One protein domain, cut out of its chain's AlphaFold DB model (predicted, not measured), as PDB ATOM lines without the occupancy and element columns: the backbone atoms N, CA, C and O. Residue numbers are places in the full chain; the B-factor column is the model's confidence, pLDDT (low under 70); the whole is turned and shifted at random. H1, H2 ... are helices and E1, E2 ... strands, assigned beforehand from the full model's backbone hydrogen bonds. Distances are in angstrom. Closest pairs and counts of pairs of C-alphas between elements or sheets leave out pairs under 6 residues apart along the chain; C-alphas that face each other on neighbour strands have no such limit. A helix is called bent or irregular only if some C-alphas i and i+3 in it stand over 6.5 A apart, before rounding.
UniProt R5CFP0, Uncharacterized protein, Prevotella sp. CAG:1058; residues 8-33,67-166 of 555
ATOM      1  N   LYS A   8      41.698 -13.429   6.838       71.69
ATOM      2  CA  LYS A   8      41.309 -12.134   6.275       71.69
ATOM      3  C   LYS A   8      41.057 -11.118   7.383       71.69
ATOM      4  O   LYS A   8      40.605 -11.478   8.475       71.69
ATOM      5  N   LYS A   9      41.338  -9.848   7.087       79.19
ATOM      6  CA  LYS A   9      41.006  -8.717   7.960       79.19
ATOM      7  C   LYS A   9      39.500  -8.464   7.925       79.19
ATOM      8  O   LYS A   9      38.931  -8.204   6.867       79.19
ATOM      9  N   ILE A  10      38.867  -8.501   9.091       84.12
ATOM     10  CA  ILE A  10      37.480  -8.085   9.291       84.12
ATOM     11  C   ILE A  10      37.486  -6.761  10.037       84.12
ATOM     12  O   ILE A  10      37.759  -6.716  11.237       84.12
ATOM     13  N   TRP A  11      37.211  -5.697   9.290       86.12
ATOM     14  CA  TRP A  11      37.034  -4.342   9.807       86.12
ATOM     15  C   TRP A  11      35.810  -4.225  10.721       86.12
ATOM     16  O   TRP A  11      34.756  -4.796  10.443       86.12
ATOM     17  N   GLY A  12      35.959  -3.437  11.778       89.69
ATOM     18  CA  GLY A  12      34.929  -3.109  12.753       89.69
ATOM     19  C   GLY A  12      35.151  -1.723  13.353       89.69
ATOM     20  O   GLY A  12      36.021  -0.964  12.921       89.69
ATOM     21  N   LEU A  13      34.350  -1.396  14.363       89.88
ATOM     22  CA  LEU A  13      34.403  -0.121  15.071       89.88
ATOM     23  C   LEU A  13      35.146  -0.312  16.393       89.88
ATOM     24  O   LEU A  13      34.907  -1.292  17.095       89.88
ATOM     25  N   LYS A  14      36.061   0.599  16.721       84.62
ATOM     26  CA  LYS A  14      36.880   0.504  17.937       84.62
ATOM     27  C   LYS A  14      36.052   0.729  19.200       84.62
ATOM     28  O   LYS A  14      36.211  -0.001  20.170       84.62
ATOM     29  N   ASP A  15      35.162   1.716  19.147       86.62
ATOM     30  CA  ASP A  15      34.439   2.227  20.316       86.62
ATOM     31  C   ASP A  15      32.978   1.734  20.384       86.62
ATOM     32  O   ASP A  15      32.224   2.139  21.262       86.62
ATOM     33  N   TYR A  16      32.567   0.852  19.461       88.44
ATOM     34  CA  TYR A  16      31.203   0.321  19.383       88.44
ATOM     35  C   TYR A  16      31.228  -1.197  19.206       88.44
ATOM     36  O   TYR A  16      31.719  -1.698  18.191       88.44
ATOM     37  N   SER A  17      30.664  -1.936  20.164       90.62
ATOM     38  CA  SER A  17      30.538  -3.388  20.040       90.62
ATOM     39  C   SER A  17      29.355  -3.771  19.142       90.62
ATOM     40  O   SER A  17      28.324  -3.092  19.097       90.62
ATOM     41  N   ILE A  18      29.484  -4.883  18.415       91.31
ATOM     42  CA  ILE A  18      28.398  -5.408  17.571       91.31
ATOM     43  C   ILE A  18      27.187  -5.800  18.421       91.31
ATOM     44  O   ILE A  18      26.050  -5.562  18.010       91.31
ATOM     45  N   ASP A  19      27.420  -6.355  19.609       88.25
ATOM     46  CA  ASP A  19      26.356  -6.772  20.521       88.25
ATOM     47  C   ASP A  19      25.538  -5.573  21.022       88.25
ATOM     48  O   ASP A  19      24.309  -5.667  21.104       88.25
ATOM     49  N   ASP A  20      26.172  -4.419  21.260       89.00
ATOM     50  CA  ASP A  20      25.472  -3.179  21.621       89.00
ATOM     51  C   ASP A  20      24.616  -2.655  20.464       89.00
ATOM     52  O   ASP A  20      23.461  -2.267  20.666       89.00
ATOM     53  N   ILE A  21      25.146  -2.691  19.236       91.62
ATOM     54  CA  ILE A  21      24.422  -2.276  18.026       91.62
ATOM     55  C   ILE A  21      23.187  -3.162  17.808       91.62
ATOM     56  O   ILE A  21      22.088  -2.652  17.563       91.62
ATOM     57  N   VAL A  22      23.341  -4.484  17.932       91.00
ATOM     58  CA  VAL A  22      22.239  -5.452  17.807       91.00
ATOM     59  C   VAL A  22      21.231  -5.280  18.938       91.00
ATOM     60  O   VAL A  22      20.025  -5.294  18.690       91.00
ATOM     61  N   SER A  23      21.695  -5.068  20.167       87.69
ATOM     62  CA  SER A  23      20.822  -4.824  21.315       87.69
ATOM     63  C   SER A  23      20.001  -3.551  21.130       87.69
ATOM     64  O   SER A  23      18.806  -3.548  21.433       87.69
ATOM     65  N   ASN A  24      20.602  -2.482  20.594       87.44
ATOM     66  CA  ASN A  24      19.889  -1.252  20.254       87.44
ATOM     67  C   ASN A  24      18.818  -1.514  19.185       87.44
ATOM     68  O   ASN A  24      17.664  -1.147  19.389       87.44
ATOM     69  N   TYR A  25      19.163  -2.257  18.128       87.44
ATOM     70  CA  TYR A  25      18.224  -2.650  17.077       87.44
ATOM     71  C   TYR A  25      17.022  -3.425  17.634       87.44
ATOM     72  O   TYR A  25      15.872  -3.091  17.351       87.44
ATOM     73  N   VAL A  26      17.265  -4.455  18.450       85.38
ATOM     74  CA  VAL A  26      16.198  -5.297  19.013       85.38
ATOM     75  C   VAL A  26      15.336  -4.510  20.000       85.38
ATOM     76  O   VAL A  26      14.117  -4.681  20.006       85.38
ATOM     77  N   LYS A  27      15.935  -3.625  20.809       81.62
ATOM     78  CA  LYS A  27      15.188  -2.705  21.681       81.62
ATOM     79  C   LYS A  27      14.317  -1.761  20.857       81.62
ATOM     80  O   LYS A  27      13.127  -1.657  21.122       81.62
ATOM     81  N   ALA A  28      14.872  -1.123  19.833       75.12
ATOM     82  CA  ALA A  28      14.133  -0.212  18.970       75.12
ATOM     83  C   ALA A  28      12.994  -0.917  18.209       75.12
ATOM     84  O   ALA A  28      11.920  -0.338  18.077       75.12
ATOM     85  N   GLU A  29      13.179  -2.174  17.794       73.38
ATOM     86  CA  GLU A  29      12.135  -2.992  17.158       73.38
ATOM     87  C   GLU A  29      11.010  -3.400  18.130       73.38
ATOM     88  O   GLU A  29       9.859  -3.497  17.713       73.38
ATOM     89  N   LYS A  30      11.323  -3.611  19.419       67.56
ATOM     90  CA  LYS A  30      10.348  -3.988  20.461       67.56
ATOM     91  C   LYS A  30       9.600  -2.797  21.064       67.56
ATOM     92  O   LYS A  30       8.423  -2.924  21.381       67.56
ATOM     93  N   THR A  31      10.272  -1.662  21.248       57.84
ATOM     94  CA  THR A  31       9.711  -0.484  21.936       57.84
ATOM     95  C   THR A  31       8.950   0.439  20.984       57.84
ATOM     96  O   THR A  31       8.030   1.136  21.402       57.84
ATOM     97  N   TYR A  32       9.293   0.432  19.694       48.19
ATOM     98  CA  TYR A  32       8.647   1.255  18.681       48.19
ATOM     99  C   TYR A  32       8.248   0.367  17.504       48.19
ATOM    100  O   TYR A  32       9.094  -0.049  16.717       48.19
ATOM    101  N   GLY A  33       6.947   0.141  17.306       49.72
ATOM    102  CA  GLY A  33       6.398  -0.483  16.092       49.72
ATOM    103  C   GLY A  33       6.611   0.334  14.803       49.72
ATOM    104  O   GLY A  33       5.818   0.247  13.872       49.72
ATOM    105  N   VAL A  67      17.554 -16.114  20.813       52.31
ATOM    106  CA  VAL A  67      19.026 -16.223  20.650       52.31
ATOM    107  C   VAL A  67      19.483 -16.439  19.192       52.31
ATOM    108  O   VAL A  67      20.617 -16.113  18.838       52.31
ATOM    109  N   LYS A  68      18.631 -16.979  18.305       68.94
ATOM    110  CA  LYS A  68      19.010 -17.209  16.893       68.94
ATOM    111  C   LYS A  68      18.981 -15.919  16.066       68.94
ATOM    112  O   LYS A  68      19.807 -15.762  15.168       68.94
ATOM    113  N   ARG A  69      18.048 -15.005  16.362       77.19
ATOM    114  CA  ARG A  69      17.853 -13.762  15.598       77.19
ATOM    115  C   ARG A  69      18.954 -12.742  15.870       77.19
ATOM    116  O   ARG A  69      19.499 -12.194  14.920       77.19
ATOM    117  N   GLU A  70      19.330 -12.550  17.131       81.88
ATOM    118  CA  GLU A  70      20.419 -11.642  17.527       81.88
ATOM    119  C   GLU A  70      21.761 -12.073  16.930       81.88
ATOM    120  O   GLU A  70      22.439 -11.269  16.301       81.88
ATOM    121  N   LYS A  71      22.092 -13.370  16.991       83.50
ATOM    122  CA  LYS A  71      23.309 -13.914  16.360       83.50
ATOM    123  C   LYS A  71      23.328 -13.736  14.839       83.50
ATOM    124  O   LYS A  71      24.388 -13.511  14.254       83.50
ATOM    125  N   LEU A  72      22.171 -13.849  14.181       85.12
ATOM    126  CA  LEU A  72      22.056 -13.600  12.744       85.12
ATOM    127  C   LEU A  72      22.251 -12.112  12.421       85.12
ATOM    128  O   LEU A  72      22.977 -11.790  11.481       85.12
ATOM    129  N   LEU A  73      21.624 -11.222  13.197       87.69
ATOM    130  CA  LEU A  73      21.771  -9.772  13.062       87.69
ATOM    131  C   LEU A  73      23.211  -9.325  13.325       87.69
ATOM    132  O   LEU A  73      23.723  -8.528  12.547       87.69
ATOM    133  N   ALA A  74      23.889  -9.888  14.328       89.62
ATOM    134  CA  ALA A  74      25.295  -9.613  14.622       89.62
ATOM    135  C   ALA A  74      26.183  -9.881  13.401       89.62
ATOM    136  O   ALA A  74      26.890  -8.988  12.941       89.62
ATOM    137  N   LYS A  75      26.046 -11.061  12.778       89.38
ATOM    138  CA  LYS A  75      26.767 -11.381  11.535       89.38
ATOM    139  C   LYS A  75      26.427 -10.432  10.381       89.38
ATOM    140  O   LYS A  75      27.317 -10.076   9.612       89.38
ATOM    141  N   LYS A  76      25.158 -10.023  10.236       91.69
ATOM    142  CA  LYS A  76      24.758  -9.036   9.215       91.69
ATOM    143  C   LYS A  76      25.422  -7.683   9.467       91.69
ATOM    144  O   LYS A  76      25.912  -7.080   8.520       91.69
ATOM    145  N   TYR A  77      25.433  -7.213  10.714       93.62
ATOM    146  CA  TYR A  77      26.045  -5.940  11.090       93.62
ATOM    147  C   TYR A  77      27.552  -5.950  10.909       93.62
ATOM    148  O   TYR A  77      28.074  -5.012  10.317       93.62
ATOM    149  N   GLU A  78      28.232  -7.016  11.331       92.56
ATOM    150  CA  GLU A  78      29.662  -7.185  11.071       92.56
ATOM    151  C   GLU A  78      29.962  -7.086   9.580       92.56
ATOM    152  O   GLU A  78      30.824  -6.312   9.180       92.56
ATOM    153  N   PHE A  79      29.212  -7.811   8.743       92.00
ATOM    154  CA  PHE A  79      29.429  -7.773   7.302       92.00
ATOM    155  C   PHE A  79      29.103  -6.403   6.687       92.00
ATOM    156  O   PHE A  79      29.851  -5.919   5.837       92.00
ATOM    157  N   LEU A  80      28.016  -5.753   7.117       92.50
ATOM    158  CA  LEU A  80      27.629  -4.419   6.651       92.50
ATOM    159  C   LEU A  80      28.688  -3.373   7.010       92.50
ATOM    160  O   LEU A  80      29.148  -2.651   6.130       92.50
ATOM    161  N   ILE A  81      29.099  -3.320   8.277       93.00
ATOM    162  CA  ILE A  81      30.118  -2.389   8.774       93.00
ATOM    163  C   ILE A  81      31.444  -2.648   8.063       93.00
ATOM    164  O   ILE A  81      32.026  -1.714   7.521       93.00
ATOM    165  N   HIS A  82      31.871  -3.912   7.975       90.38
ATOM    166  CA  HIS A  82      33.066  -4.298   7.231       90.38
ATOM    167  C   HIS A  82      33.030  -3.796   5.779       90.38
ATOM    168  O   HIS A  82      34.002  -3.212   5.302       90.38
ATOM    169  N   THR A  83      31.896  -3.977   5.095       88.75
ATOM    170  CA  THR A  83      31.709  -3.565   3.695       88.75
ATOM    171  C   THR A  83      31.756  -2.045   3.535       88.75
ATOM    172  O   THR A  83      32.403  -1.548   2.611       88.75
ATOM    173  N   ILE A  84      31.085  -1.299   4.420       89.75
ATOM    174  CA  ILE A  84      31.079   0.169   4.384       89.75
ATOM    175  C   ILE A  84      32.482   0.696   4.684       89.75
ATOM    176  O   ILE A  84      32.969   1.511   3.908       89.75
ATOM    177  N   ILE A  85      33.166   0.197   5.723       86.31
ATOM    178  CA  ILE A  85      34.545   0.602   6.044       86.31
ATOM    179  C   ILE A  85      35.467   0.326   4.853       86.31
ATOM    180  O   ILE A  85      36.145   1.243   4.401       86.31
ATOM    181  N   LYS A  86      35.440  -0.886   4.271       82.50
ATOM    182  CA  LYS A  86      36.280  -1.222   3.104       82.50
ATOM    183  C   LYS A  86      36.043  -0.241   1.948       82.50
ATOM    184  O   LYS A  86      36.997   0.174   1.303       82.50
ATOM    185  N   ARG A  87      34.794   0.170   1.695       81.94
ATOM    186  CA  ARG A  87      34.470   1.148   0.639       81.94
ATOM    187  C   ARG A  87      34.847   2.588   0.988       81.94
ATOM    188  O   ARG A  87      35.352   3.273   0.110       81.94
ATOM    189  N   VAL A  88      34.631   3.028   2.228       80.88
ATOM    190  CA  VAL A  88      35.052   4.354   2.713       80.88
ATOM    191  C   VAL A  88      36.564   4.502   2.582       80.88
ATOM    192  O   VAL A  88      37.024   5.472   1.995       80.88
ATOM    193  N   LEU A  89      37.323   3.501   3.037       71.75
ATOM    194  CA  LEU A  89      38.779   3.484   2.908       71.75
ATOM    195  C   LEU A  89      39.222   3.443   1.436       71.75
ATOM    196  O   LEU A  89      40.261   3.993   1.086       71.75
ATOM    197  N   ASN A  90      38.430   2.827   0.550       67.38
ATOM    198  CA  ASN A  90      38.736   2.732  -0.879       67.38
ATOM    199  C   ASN A  90      38.387   3.970  -1.714       67.38
ATOM    200  O   ASN A  90      38.895   4.084  -2.827       67.38
ATOM    201  N   ASN A  91      37.574   4.895  -1.204       67.88
ATOM    202  CA  ASN A  91      37.137   6.070  -1.952       67.88
ATOM    203  C   ASN A  91      37.802   7.341  -1.419       67.88
ATOM    204  O   ASN A  91      37.748   7.640  -0.230       67.88
ATOM    205  N   ASP A  92      38.382   8.144  -2.311       57.09
ATOM    206  CA  ASP A  92      39.216   9.295  -1.924       57.09
ATOM    207  C   ASP A  92      38.443  10.446  -1.251       57.09
ATOM    208  O   ASP A  92      39.060  11.347  -0.671       57.09
ATOM    209  N   ASN A  93      37.107  10.413  -1.323       69.62
ATOM    210  CA  ASN A  93      36.190  11.335  -0.654       69.62
ATOM    211  C   ASN A  93      35.650  10.808   0.691       69.62
ATOM    212  O   ASN A  93      34.792  11.456   1.286       69.62
ATOM    213  N   GLY A  94      36.108   9.637   1.148       73.00
ATOM    214  CA  GLY A  94      35.693   9.038   2.419       73.00
ATOM    215  C   GLY A  94      34.236   8.563   2.451       73.00
ATOM    216  O   GLY A  94      33.675   8.380   3.530       73.00
ATOM    217  N   MET A  95      33.596   8.369   1.292       82.50
ATOM    218  CA  MET A  95      32.209   7.907   1.200       82.50
ATOM    219  C   MET A  95      32.122   6.517   0.576       82.50
ATOM    220  O   MET A  95      32.700   6.251  -0.470       82.50
ATOM    221  N   ALA A  96      31.316   5.633   1.154       84.62
ATOM    222  CA  ALA A  96      30.940   4.360   0.558       84.62
ATOM    223  C   ALA A  96      29.674   4.514  -0.289       84.62
ATOM    224  O   ALA A  96      28.580   4.685   0.240       84.62
ATOM    225  N   TYR A  97      29.805   4.379  -1.606       81.69
ATOM    226  CA  TYR A  97      28.663   4.310  -2.519       81.69
ATOM    227  C   TYR A  97      28.122   2.883  -2.580       81.69
ATOM    228  O   TYR A  97      28.856   1.957  -2.940       81.69
ATOM    229  N   LEU A  98      26.863   2.680  -2.189       79.31
ATOM    230  CA  LEU A  98      26.232   1.357  -2.127       79.31
ATOM    231  C   LEU A  98      24.808   1.402  -2.690       79.31
ATOM    232  O   LEU A  98      23.942   2.111  -2.181       79.31
ATOM    233  N   HIS A  99      24.543   0.590  -3.720       80.44
ATOM    234  CA  HIS A  99      23.198   0.457  -4.280       80.44
ATOM    235  C   HIS A  99      22.259  -0.221  -3.277       80.44
ATOM    236  O   HIS A  99      22.522  -1.327  -2.797       80.44
ATOM    237  N   SER A 100      21.106   0.401  -3.037       80.69
ATOM    238  CA  SER A 100      20.047  -0.131  -2.173       80.69
ATOM    239  C   SER A 100      19.575  -1.523  -2.607       80.69
ATOM    240  O   SER A 100      19.354  -2.377  -1.752       80.69
ATOM    241  N   ALA A 101      19.501  -1.785  -3.917       81.19
ATOM    242  CA  ALA A 101      19.153  -3.094  -4.471       81.19
ATOM    243  C   ALA A 101      20.162  -4.190  -4.078       81.19
ATOM    244  O   ALA A 101      19.766  -5.293  -3.706       81.19
ATOM    245  N   ILE A 102      21.465  -3.876  -4.085       83.88
ATOM    246  CA  ILE A 102      22.515  -4.815  -3.659       83.88
ATOM    247  C   ILE A 102      22.379  -5.091  -2.161       83.88
ATOM    248  O   ILE A 102      22.346  -6.250  -1.751       83.88
ATOM    249  N   LEU A 103      22.229  -4.047  -1.340       86.31
ATOM    250  CA  LEU A 103      22.051  -4.204   0.107       86.31
ATOM    251  C   LEU A 103      20.801  -5.028   0.444       86.31
ATOM    252  O   LEU A 103      20.858  -5.913   1.299       86.31
ATOM    253  N   GLN A 104      19.693  -4.797  -0.260       87.88
ATOM    254  CA  GLN A 104      18.462  -5.564  -0.090       87.88
ATOM    255  C   GLN A 104      18.647  -7.041  -0.454       87.88
ATOM    256  O   GLN A 104      18.154  -7.907   0.268       87.88
ATOM    257  N   ASN A 105      19.383  -7.347  -1.521       85.56
ATOM    258  CA  ASN A 105      19.649  -8.728  -1.926       85.56
ATOM    259  C   ASN A 105      20.616  -9.448  -0.967       85.56
ATOM    260  O   ASN A 105      20.456 -10.643  -0.706       85.56
ATOM    261  N   VAL A 106      21.596  -8.735  -0.404       86.94
ATOM    262  CA  VAL A 106      22.590  -9.302   0.523       86.94
ATOM    263  C   VAL A 106      22.005  -9.512   1.924       86.94
ATOM    264  O   VAL A 106      22.139 -10.597   2.502       86.94
ATOM    265  N   PHE A 107      21.330  -8.498   2.471       87.25
ATOM    266  CA  PHE A 107      20.871  -8.473   3.865       87.25
ATOM    267  C   PHE A 107      19.367  -8.742   4.033       87.25
ATOM    268  O   PHE A 107      18.906  -8.964   5.158       87.25
ATOM    269  N   GLY A 108      18.597  -8.780   2.944       85.12
ATOM    270  CA  GLY A 108      17.144  -8.948   2.966       85.12
ATOM    271  C   GLY A 108      16.411  -7.679   3.408       85.12
ATOM    272  O   GLY A 108      16.951  -6.576   3.367       85.12
ATOM    273  N   LYS A 109      15.166  -7.836   3.878       80.00
ATOM    274  CA  LYS A 109      14.298  -6.722   4.315       80.00
ATOM    275  C   LYS A 109      14.868  -5.913   5.494       80.00
ATOM    276  O   LYS A 109      14.469  -4.767   5.685       80.00
ATOM    277  N   ASP A 110      15.811  -6.480   6.246       82.25
ATOM    278  CA  ASP A 110      16.401  -5.849   7.433       82.25
ATOM    279  C   ASP A 110      17.371  -4.708   7.097       82.25
ATOM    280  O   ASP A 110      17.621  -3.866   7.953       82.25
ATOM    281  N   TYR A 111      17.899  -4.631   5.867       87.25
ATOM    282  CA  TYR A 111      18.987  -3.698   5.537       87.25
ATOM    283  C   TYR A 111      18.641  -2.229   5.842       87.25
ATOM    284  O   TYR A 111      19.484  -1.498   6.358       87.25
ATOM    285  N   ARG A 112      17.395  -1.800   5.571       85.25
ATOM    286  CA  ARG A 112      16.945  -0.425   5.857       85.25
ATOM    287  C   ARG A 112      16.946  -0.152   7.348       85.25
ATOM    288  O   ARG A 112      17.554   0.813   7.786       85.25
ATOM    289  N   LYS A 113      16.333  -1.051   8.123       87.50
ATOM    290  CA  LYS A 113      16.300  -0.956   9.585       87.50
ATOM    291  C   LYS A 113      17.715  -0.954  10.163       87.50
ATOM    292  O   LYS A 113      17.979  -0.264  11.141       87.50
ATOM    293  N   MET A 114      18.627  -1.713   9.552       91.19
ATOM    294  CA  MET A 114      20.016  -1.765   9.984       91.19
ATOM    295  C   MET A 114      20.735  -0.429   9.795       91.19
ATOM    296  O   MET A 114      21.391   0.027  10.730       91.19
ATOM    297  N   LEU A 115      20.592   0.192   8.619       89.81
ATOM    298  CA  LEU A 115      21.136   1.524   8.337       89.81
ATOM    299  C   LEU A 115      20.496   2.588   9.236       89.81
ATOM    300  O   LEU A 115      21.219   3.350   9.870       89.81
ATOM    301  N   ASP A 116      19.168   2.577   9.372       87.56
ATOM    302  CA  ASP A 116      18.434   3.499  10.245       87.56
ATOM    303  C   ASP A 116      18.899   3.401  11.702       87.56
ATOM    304  O   ASP A 116      18.998   4.412  12.393       87.56
ATOM    305  N   ASN A 117      19.204   2.191  12.182       90.81
ATOM    306  CA  ASN A 117      19.763   1.989  13.515       90.81
ATOM    307  C   ASN A 117      21.136   2.663  13.658       90.81
ATOM    308  O   ASN A 117      21.354   3.402  14.610       90.81
ATOM    309  N   LEU A 118      22.038   2.475  12.686       91.56
ATOM    310  CA  LEU A 118      23.359   3.120  12.695       91.56
ATOM    311  C   LEU A 118      23.255   4.652  12.608       91.56
ATOM    312  O   LEU A 118      24.042   5.347  13.250       91.56
ATOM    313  N   PHE A 119      22.272   5.171  11.867       89.56
ATOM    314  CA  PHE A 119      21.967   6.603  11.798       89.56
ATOM    315  C   PHE A 119      21.465   7.145  13.140       89.56
ATOM    316  O   PHE A 119      21.962   8.161  13.618       89.56
ATOM    317  N   LYS A 120      20.520   6.450  13.786       86.81
ATOM    318  CA  LYS A 120      19.990   6.830  15.108       86.81
ATOM    319  C   LYS A 120      21.047   6.766  16.208       86.81
ATOM    320  O   LYS A 120      21.001   7.565  17.134       86.81
ATOM    321  N   MET A 121      21.995   5.836  16.098       89.00
ATOM    322  CA  MET A 121      23.143   5.746  17.001       89.00
ATOM    323  C   MET A 121      24.217   6.812  16.723       89.00
ATOM    324  O   MET A 121      25.189   6.880  17.467       89.00
ATOM    325  N   GLY A 122      24.077   7.626  15.668       87.06
ATOM    326  CA  GLY A 122      25.063   8.647  15.297       87.06
ATOM    327  C   GLY A 122      26.389   8.076  14.781       87.06
ATOM    328  O   GLY A 122      27.392   8.780  14.769       87.06
ATOM    329  N   ILE A 123      26.414   6.802  14.376       91.00
ATOM    330  CA  ILE A 123      27.624   6.120  13.892       91.00
ATOM    331  C   ILE A 123      27.840   6.404  12.402       91.00
ATOM    332  O   ILE A 123      28.970   6.589  11.946       91.00
ATOM    333  N   LEU A 124      26.753   6.398  11.632       90.69
ATOM    334  CA  LEU A 124      26.765   6.509  10.178       90.69
ATOM    335  C   LEU A 124      25.898   7.694   9.741       90.69
ATOM    336  O   LEU A 124      24.916   8.037  10.395       90.69
ATOM    337  N   HIS A 125      26.226   8.276   8.595       87.50
ATOM    338  CA  HIS A 125      25.448   9.306   7.920       87.50
ATOM    339  C   HIS A 125      25.343   8.996   6.423       87.50
ATOM    340  O   HIS A 125      26.061   8.140   5.895       87.50
ATOM    341  N   SER A 126      24.434   9.687   5.734       83.62
ATOM    342  CA  SER A 126      24.301   9.625   4.280       83.62
ATOM    343  C   SER A 126      24.320  11.025   3.681       83.62
ATOM    344  O   SER A 126      23.820  11.963   4.296       83.62
ATOM    345  N   ASP A 127      24.859  11.151   2.467       78.19
ATOM    346  CA  ASP A 127      24.824  12.391   1.682       78.19
ATOM    347  C   ASP A 127      23.403  12.796   1.246       78.19
ATOM    348  O   ASP A 127      23.202  13.900   0.744       78.19
ATOM    349  N   GLY A 128      22.411  11.914   1.432       68.62
ATOM    350  CA  GLY A 128      21.001  12.178   1.144       68.62
ATOM    351  C   GLY A 128      20.683  12.337  -0.344       68.62
ATOM    352  O   GLY A 128      19.531  12.602  -0.683       68.62
ATOM    353  N   TYR A 129      21.665  12.146  -1.228       60.25
ATOM    354  CA  TYR A 129      21.546  12.434  -2.651       60.25
ATOM    355  C   TYR A 129      21.500  11.136  -3.458       60.25
ATOM    356  O   TYR A 129      22.454  10.358  -3.482       60.25
ATOM    357  N   TYR A 130      20.376  10.911  -4.134       57.03
ATOM    358  CA  TYR A 130      20.171   9.790  -5.043       57.03
ATOM    359  C   TYR A 130      19.634  10.319  -6.365       57.03
ATOM    360  O   TYR A 130      18.643  11.050  -6.377       57.03
ATOM    361  N   SER A 131      20.258   9.915  -7.465       51.66
ATOM    362  CA  SER A 131      19.734  10.131  -8.809       51.66
ATOM    363  C   SER A 131      19.533   8.782  -9.485       51.66
ATOM    364  O   SER A 131      20.411   7.914  -9.448       51.66
ATOM    365  N   LEU A 132      18.352   8.599 -10.087       44.06
ATOM    366  CA  LEU A 132      18.137   7.491 -11.011       44.06
ATOM    367  C   LEU A 132      19.180   7.622 -12.127       44.06
ATOM    368  O   LEU A 132      19.376   8.704 -12.666       44.06
ATOM    369  N   ASP A 133      19.887   6.527 -12.387       47.88
ATOM    370  CA  ASP A 133      20.898   6.360 -13.439       47.88
ATOM    371  C   ASP A 133      22.252   7.077 -13.265       47.88
ATOM    372  O   ASP A 133      23.213   6.695 -13.931       47.88
ATOM    373  N   GLU A 134      22.396   8.016 -12.322       51.34
ATOM    374  CA  GLU A 134      23.637   8.797 -12.157       51.34
ATOM    375  C   GLU A 134      24.403   8.531 -10.845       51.34
ATOM    376  O   GLU A 134      25.636   8.509 -10.857       51.34
ATOM    377  N   LYS A 135      23.727   8.348  -9.695       57.66
ATOM    378  CA  LYS A 135      24.426   8.277  -8.395       57.66
ATOM    379  C   LYS A 135      23.644   7.542  -7.303       57.66
ATOM    380  O   LYS A 135      22.478   7.820  -7.030       57.66
ATOM    381  N   THR A 136      24.326   6.644  -6.593       70.94
ATOM    382  CA  THR A 136      23.817   6.013  -5.363       70.94
ATOM    383  C   THR A 136      24.067   6.857  -4.125       70.94
ATOM    384  O   THR A 136      25.060   7.581  -4.087       70.94
ATOM    385  N   TYR A 137      23.277   6.631  -3.070       77.44
ATOM    386  CA  TYR A 137      23.570   7.163  -1.739       77.44
ATOM    387  C   TYR A 137      25.024   6.892  -1.333       77.44
ATOM    388  O   TYR A 137      25.505   5.752  -1.394       77.44
ATOM    389  N   GLY A 138      25.707   7.957  -0.922       82.88
ATOM    390  CA  GLY A 138      26.994   7.887  -0.250       82.88
ATOM    391  C   GLY A 138      26.778   7.729   1.250       82.88
ATOM    392  O   GLY A 138      25.992   8.470   1.841       82.88
ATOM    393  N   TYR A 139      27.468   6.769   1.860       87.06
ATOM    394  CA  TYR A 139      27.485   6.549   3.306       87.06
ATOM    395  C   TYR A 139      28.852   6.928   3.873       87.06
ATOM    396  O   TYR A 139      29.873   6.539   3.311       87.06
ATOM    397  N   TYR A 140      28.891   7.641   4.991       87.12
ATOM    398  CA  TYR A 140      30.140   8.007   5.663       87.12
ATOM    399  C   TYR A 140      29.984   7.886   7.177       87.12
ATOM    400  O   TYR A 140      28.882   8.025   7.711       87.12
ATOM    401  N   PHE A 141      31.078   7.574   7.869       87.69
ATOM    402  CA  PHE A 141      31.082   7.477   9.327       87.69
ATOM    403  C   PHE A 141      31.211   8.862   9.960       87.69
ATOM    404  O   PHE A 141      31.807   9.767   9.372       87.69
ATOM    405  N   ALA A 142      30.642   9.034  11.153       85.31
ATOM    406  CA  ALA A 142      30.814  10.269  11.907       85.31
ATOM    407  C   ALA A 142      32.306  10.498  12.245       85.31
ATOM    408  O   ALA A 142      33.024   9.523  12.482       85.31
ATOM    409  N   PRO A 143      32.796  11.755  12.308       78.50
ATOM    410  CA  PRO A 143      34.227  12.046  12.482       78.50
ATOM    411  C   PRO A 143      34.871  11.447  13.742       78.50
ATOM    412  O   PRO A 143      36.077  11.230  13.789       78.50
ATOM    413  N   ASN A 144      34.076  11.184  14.779       81.50
ATOM    414  CA  ASN A 144      34.518  10.594  16.043       81.50
ATOM    415  C   ASN A 144      34.576   9.056  16.026       81.50
ATOM    416  O   ASN A 144      35.033   8.460  17.000       81.50
ATOM    417  N   VAL A 145      34.099   8.400  14.967       83.56
ATOM    418  CA  VAL A 145      34.075   6.939  14.870       83.56
ATOM    419  C   VAL A 145      35.435   6.431  14.405       83.56
ATOM    420  O   VAL A 145      35.877   6.720  13.297       83.56
ATOM    421  N   ARG A 146      36.092   5.625  15.243       79.12
ATOM    422  CA  ARG A 146      37.391   5.013  14.930       79.12
ATOM    423  C   ARG A 146      37.232   3.578  14.441       79.12
ATOM    424  O   ARG A 146      36.418   2.816  14.968       79.12
ATOM    425  N   PHE A 147      38.047   3.190  13.465       86.00
ATOM    426  CA  PHE A 147      38.049   1.834  12.912       86.00
ATOM    427  C   PHE A 147      39.065   0.930  13.618       86.00
ATOM    428  O   PHE A 147      40.060   1.383  14.182       86.00
ATOM    429  N   THR A 148      38.801  -0.371  13.584       82.94
ATOM    430  CA  THR A 148      39.711  -1.432  14.030       82.94
ATOM    431  C   THR A 148      39.527  -2.664  13.144       82.94
ATOM    432  O   THR A 148      38.599  -2.706  12.335       82.94
ATOM    433  N   TYR A 149      40.373  -3.685  13.273       82.75
ATOM    434  CA  TYR A 149      40.186  -4.948  12.560       82.75
ATOM    435  C   TYR A 149      40.543  -6.160  13.419       82.75
ATOM    436  O   TYR A 149      41.342  -6.088  14.350       82.75
ATOM    437  N   THR A 150      39.966  -7.306  13.064       82.94
ATOM    438  CA  THR A 150      40.355  -8.616  13.600       82.94
ATOM    439  C   THR A 150      40.750  -9.553  12.467       82.94
ATOM    440  O   THR A 150      40.176  -9.498  11.380       82.94
ATOM    441  N   LEU A 151      41.734 -10.420  12.701       75.94
ATOM    442  CA  LEU A 151      42.092 -11.474  11.753       75.94
ATOM    443  C   LEU A 151      41.179 -12.680  11.982       75.94
ATOM    444  O   LEU A 151      41.117 -13.227  13.085       75.94
ATOM    445  N   ARG A 152      40.449 -13.091  10.946       81.88
ATOM    446  CA  ARG A 152      39.518 -14.230  10.985       81.88
ATOM    447  C   ARG A 152      39.818 -15.199   9.843       81.88
ATOM    448  O   ARG A 152      40.391 -14.772   8.847       81.88
ATOM    449  N   PRO A 153      39.437 -16.485   9.928       78.62
ATOM    450  CA  PRO A 153      39.538 -17.397   8.787       78.62
ATOM    451  C   PRO A 153      38.828 -16.828   7.550       78.62
ATOM    452  O   PRO A 153      37.793 -16.182   7.688       78.62
ATOM    453  N   SER A 154      39.328 -17.088   6.342       72.19
ATOM    454  CA  SER A 154      38.720 -16.610   5.086       72.19
ATOM    455  C   SER A 154      37.263 -17.049   4.896       72.19
ATOM    456  O   SER A 154      36.480 -16.336   4.273       72.19
ATOM    457  N   SER A 155      36.862 -18.167   5.504       76.69
ATOM    458  CA  SER A 155      35.472 -18.636   5.542       76.69
ATOM    459  C   SER A 155      34.556 -17.807   6.458       76.69
ATOM    460  O   SER A 155      33.343 -17.998   6.469       76.69
ATOM    461  N   TYR A 156      35.099 -16.894   7.265       78.31
ATOM    462  CA  TYR A 156      34.316 -16.049   8.161       78.31
ATOM    463  C   TYR A 156      33.472 -15.059   7.349       78.31
ATOM    464  O   TYR A 156      34.018 -14.221   6.645       78.31
ATOM    465  N   LEU A 157      32.141 -15.143   7.441       83.62
ATOM    466  CA  LEU A 157      31.181 -14.372   6.625       83.62
ATOM    467  C   LEU A 157      31.158 -14.731   5.122       83.62
ATOM    468  O   LEU A 157      30.550 -13.994   4.345       83.62
ATOM    469  N   SER A 158      31.713 -15.882   4.713       80.62
ATOM    470  CA  SER A 158      31.737 -16.311   3.301       80.62
ATOM    471  C   SER A 158      30.355 -16.377   2.648       80.62
ATOM    472  O   SER A 158      30.223 -16.146   1.452       80.62
ATOM    473  N   ASP A 159      29.310 -16.661   3.425       84.06
ATOM    474  CA  ASP A 159      27.932 -16.707   2.925       84.06
ATOM    475  C   ASP A 159      27.461 -15.332   2.425       84.06
ATOM    476  O   ASP A 159      26.717 -15.238   1.446       84.06
ATOM    477  N   TYR A 160      27.887 -14.256   3.095       86.19
ATOM    478  CA  TYR A 160      27.573 -12.888   2.688       86.19
ATOM    479  C   TYR A 160      28.496 -12.407   1.571       86.19
ATOM    480  O   TYR A 160      28.002 -11.753   0.654       86.19
ATOM    481  N   ASP A 161      29.775 -12.804   1.582       81.31
ATOM    482  CA  ASP A 161      30.682 -12.589   0.444       81.31
ATOM    483  C   ASP A 161      30.095 -13.202  -0.836       81.31
ATOM    484  O   ASP A 161      29.978 -12.531  -1.858       81.31
ATOM    485  N   ALA A 162      29.628 -14.453  -0.772       84.56
ATOM    486  CA  ALA A 162      29.024 -15.149  -1.907       84.56
ATOM    487  C   ALA A 162      27.752 -14.447  -2.412       84.56
ATOM    488  O   ALA A 162      27.554 -14.314  -3.622       84.56
ATOM    489  N   LYS A 163      26.898 -13.956  -1.502       87.94
ATOM    490  CA  LYS A 163      25.709 -13.166  -1.867       87.94
ATOM    491  C   LYS A 163      26.082 -11.848  -2.535       87.94
ATOM    492  O   LYS A 163      25.481 -11.502  -3.552       87.94
ATOM    493  N   LEU A 164      27.046 -11.123  -1.971       85.56
ATOM    494  CA  LEU A 164      27.512  -9.852  -2.511       85.56
ATOM    495  C   LEU A 164      28.110 -10.056  -3.906       85.56
ATOM    496  O   LEU A 164      27.677  -9.390  -4.841       85.56
ATOM    497  N   ASN A 165      28.998 -11.037  -4.070       83.38
ATOM    498  CA  ASN A 165      29.611 -11.371  -5.355       83.38
ATOM    499  C   ASN A 165      28.563 -11.763  -6.401       83.38
ATOM    500  O   ASN A 165      28.608 -11.270  -7.522       83.38
ATOM    501  N   LYS A 166      27.547 -12.554  -6.030       87.31
ATOM    502  CA  LYS A 166      26.433 -12.878  -6.935       87.31
ATOM    503  C   LYS A 166      25.667 -11.631  -7.396       87.31
ATOM    504  O   LYS A 166      25.232 -11.578  -8.540       87.31
TER     505      LYS A 166
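This is residues 8 to 33 and 67 to 166 of the 555 residues of an uncharacterized protein of Prevotella sp. CAG:1058 (UniProt R5CFP0). One long helix, H2, runs through the middle, and the other parts are set around it: the two-stranded sheet E1 E4 beside its residues 77 to 86, the small hairpin E2 E3 near its residues 81 to 88, and H1 packed on its residues 70 to 78. H3, sharply kinked near residue 107, touches H1 with its residues 113 to 118 and H4 with its residues 102 to 106. The printed part has 126 residues, with four named helices and four named strands in the order E1 H1 H2 H3 E2 E3 E4 H4; both sheets are antiparallel, ordered E1 - E4 and E2 - E3, and the class is mixed, helices and strands. It is compact, with a radius of gyration of the C-alphas of 14.2 A, and rounded, spanning 41 by 38 by 32 A.

E1, residues 8 to 13, is the antiparallel neighbour of E4, residues 147 to 153, at 147 degrees, with N 10 and O 150 at 2.8 A and N 148 and O 12 at 2.9 A, within hydrogen-bond range. The closest C-alphas of E1 and H2, residues 67 to 90, are those of Trp 11 and His 82, 4.7 A apart. H1, residues 18 to 31, touches H2 at a steep tilt of 60 degrees, opposite ways; their closest C-alphas, of Ile 18 and Ala 74, are 6.0 A apart. H1 also touches H3, residues 100 to 120, about perpendicular at 83 degrees, closest at the C-alphas of Tyr 25 and Asn 117, 6.0 A. H2 and H3 are close but not clearly touching, with the C-alphas of Lys 76 and Phe 107 closest at 6.6 A. E2, residues 124 to 126, and E3, residues 138 to 141, form an antiparallel hairpin, with N 125 and O 140 within hydrogen-bond range at 2.8 A. Residues 96 to 97 pair antiparallel with residues 138 to 139 of E3. H4, residues 158 to 166, touches H3 at a steep tilt of 63 degrees, opposite ways; their closest C-alphas, of Val 106 and Lys 163, are 5.5 A apart. Every O i to N i+4 pair is within hydrogen-bond range in H1 and H4, against 19 of 20 in H2 and 12 of 17 in H3.

E1 begins at C-alpha 8, (41.309, -12.134, 6.275), and is 16.4 A long; H1 measures 19.8 A. H2, 34.8 A, starts at C-alpha 67, (19.026, -16.223, 20.650). H3, 18.6 A, is irregular, with C-alphas 106 and 109 9.5 A apart, and has a kink of 117 degrees near residue 107. E2 measures 7.1 A, E3 10.4 A and E4 19.7 A; H4, 12.0 A, ends at C-alpha 166, (26.433, -12.878, -6.935).

The two C-alphas farthest apart are those of Val 67 and Glu 134, 41.5 A. Residues 34 to 66 are not printed, and C-alphas 33 and 67 are 20.7 A apart across this cut. The link E2 to E3, of 11 residues, is long. Mean pLDDT of the printed part is 80.9; residues 30 to 33, 67 to 68, 90 to 93 and 128 to 135 are under 70.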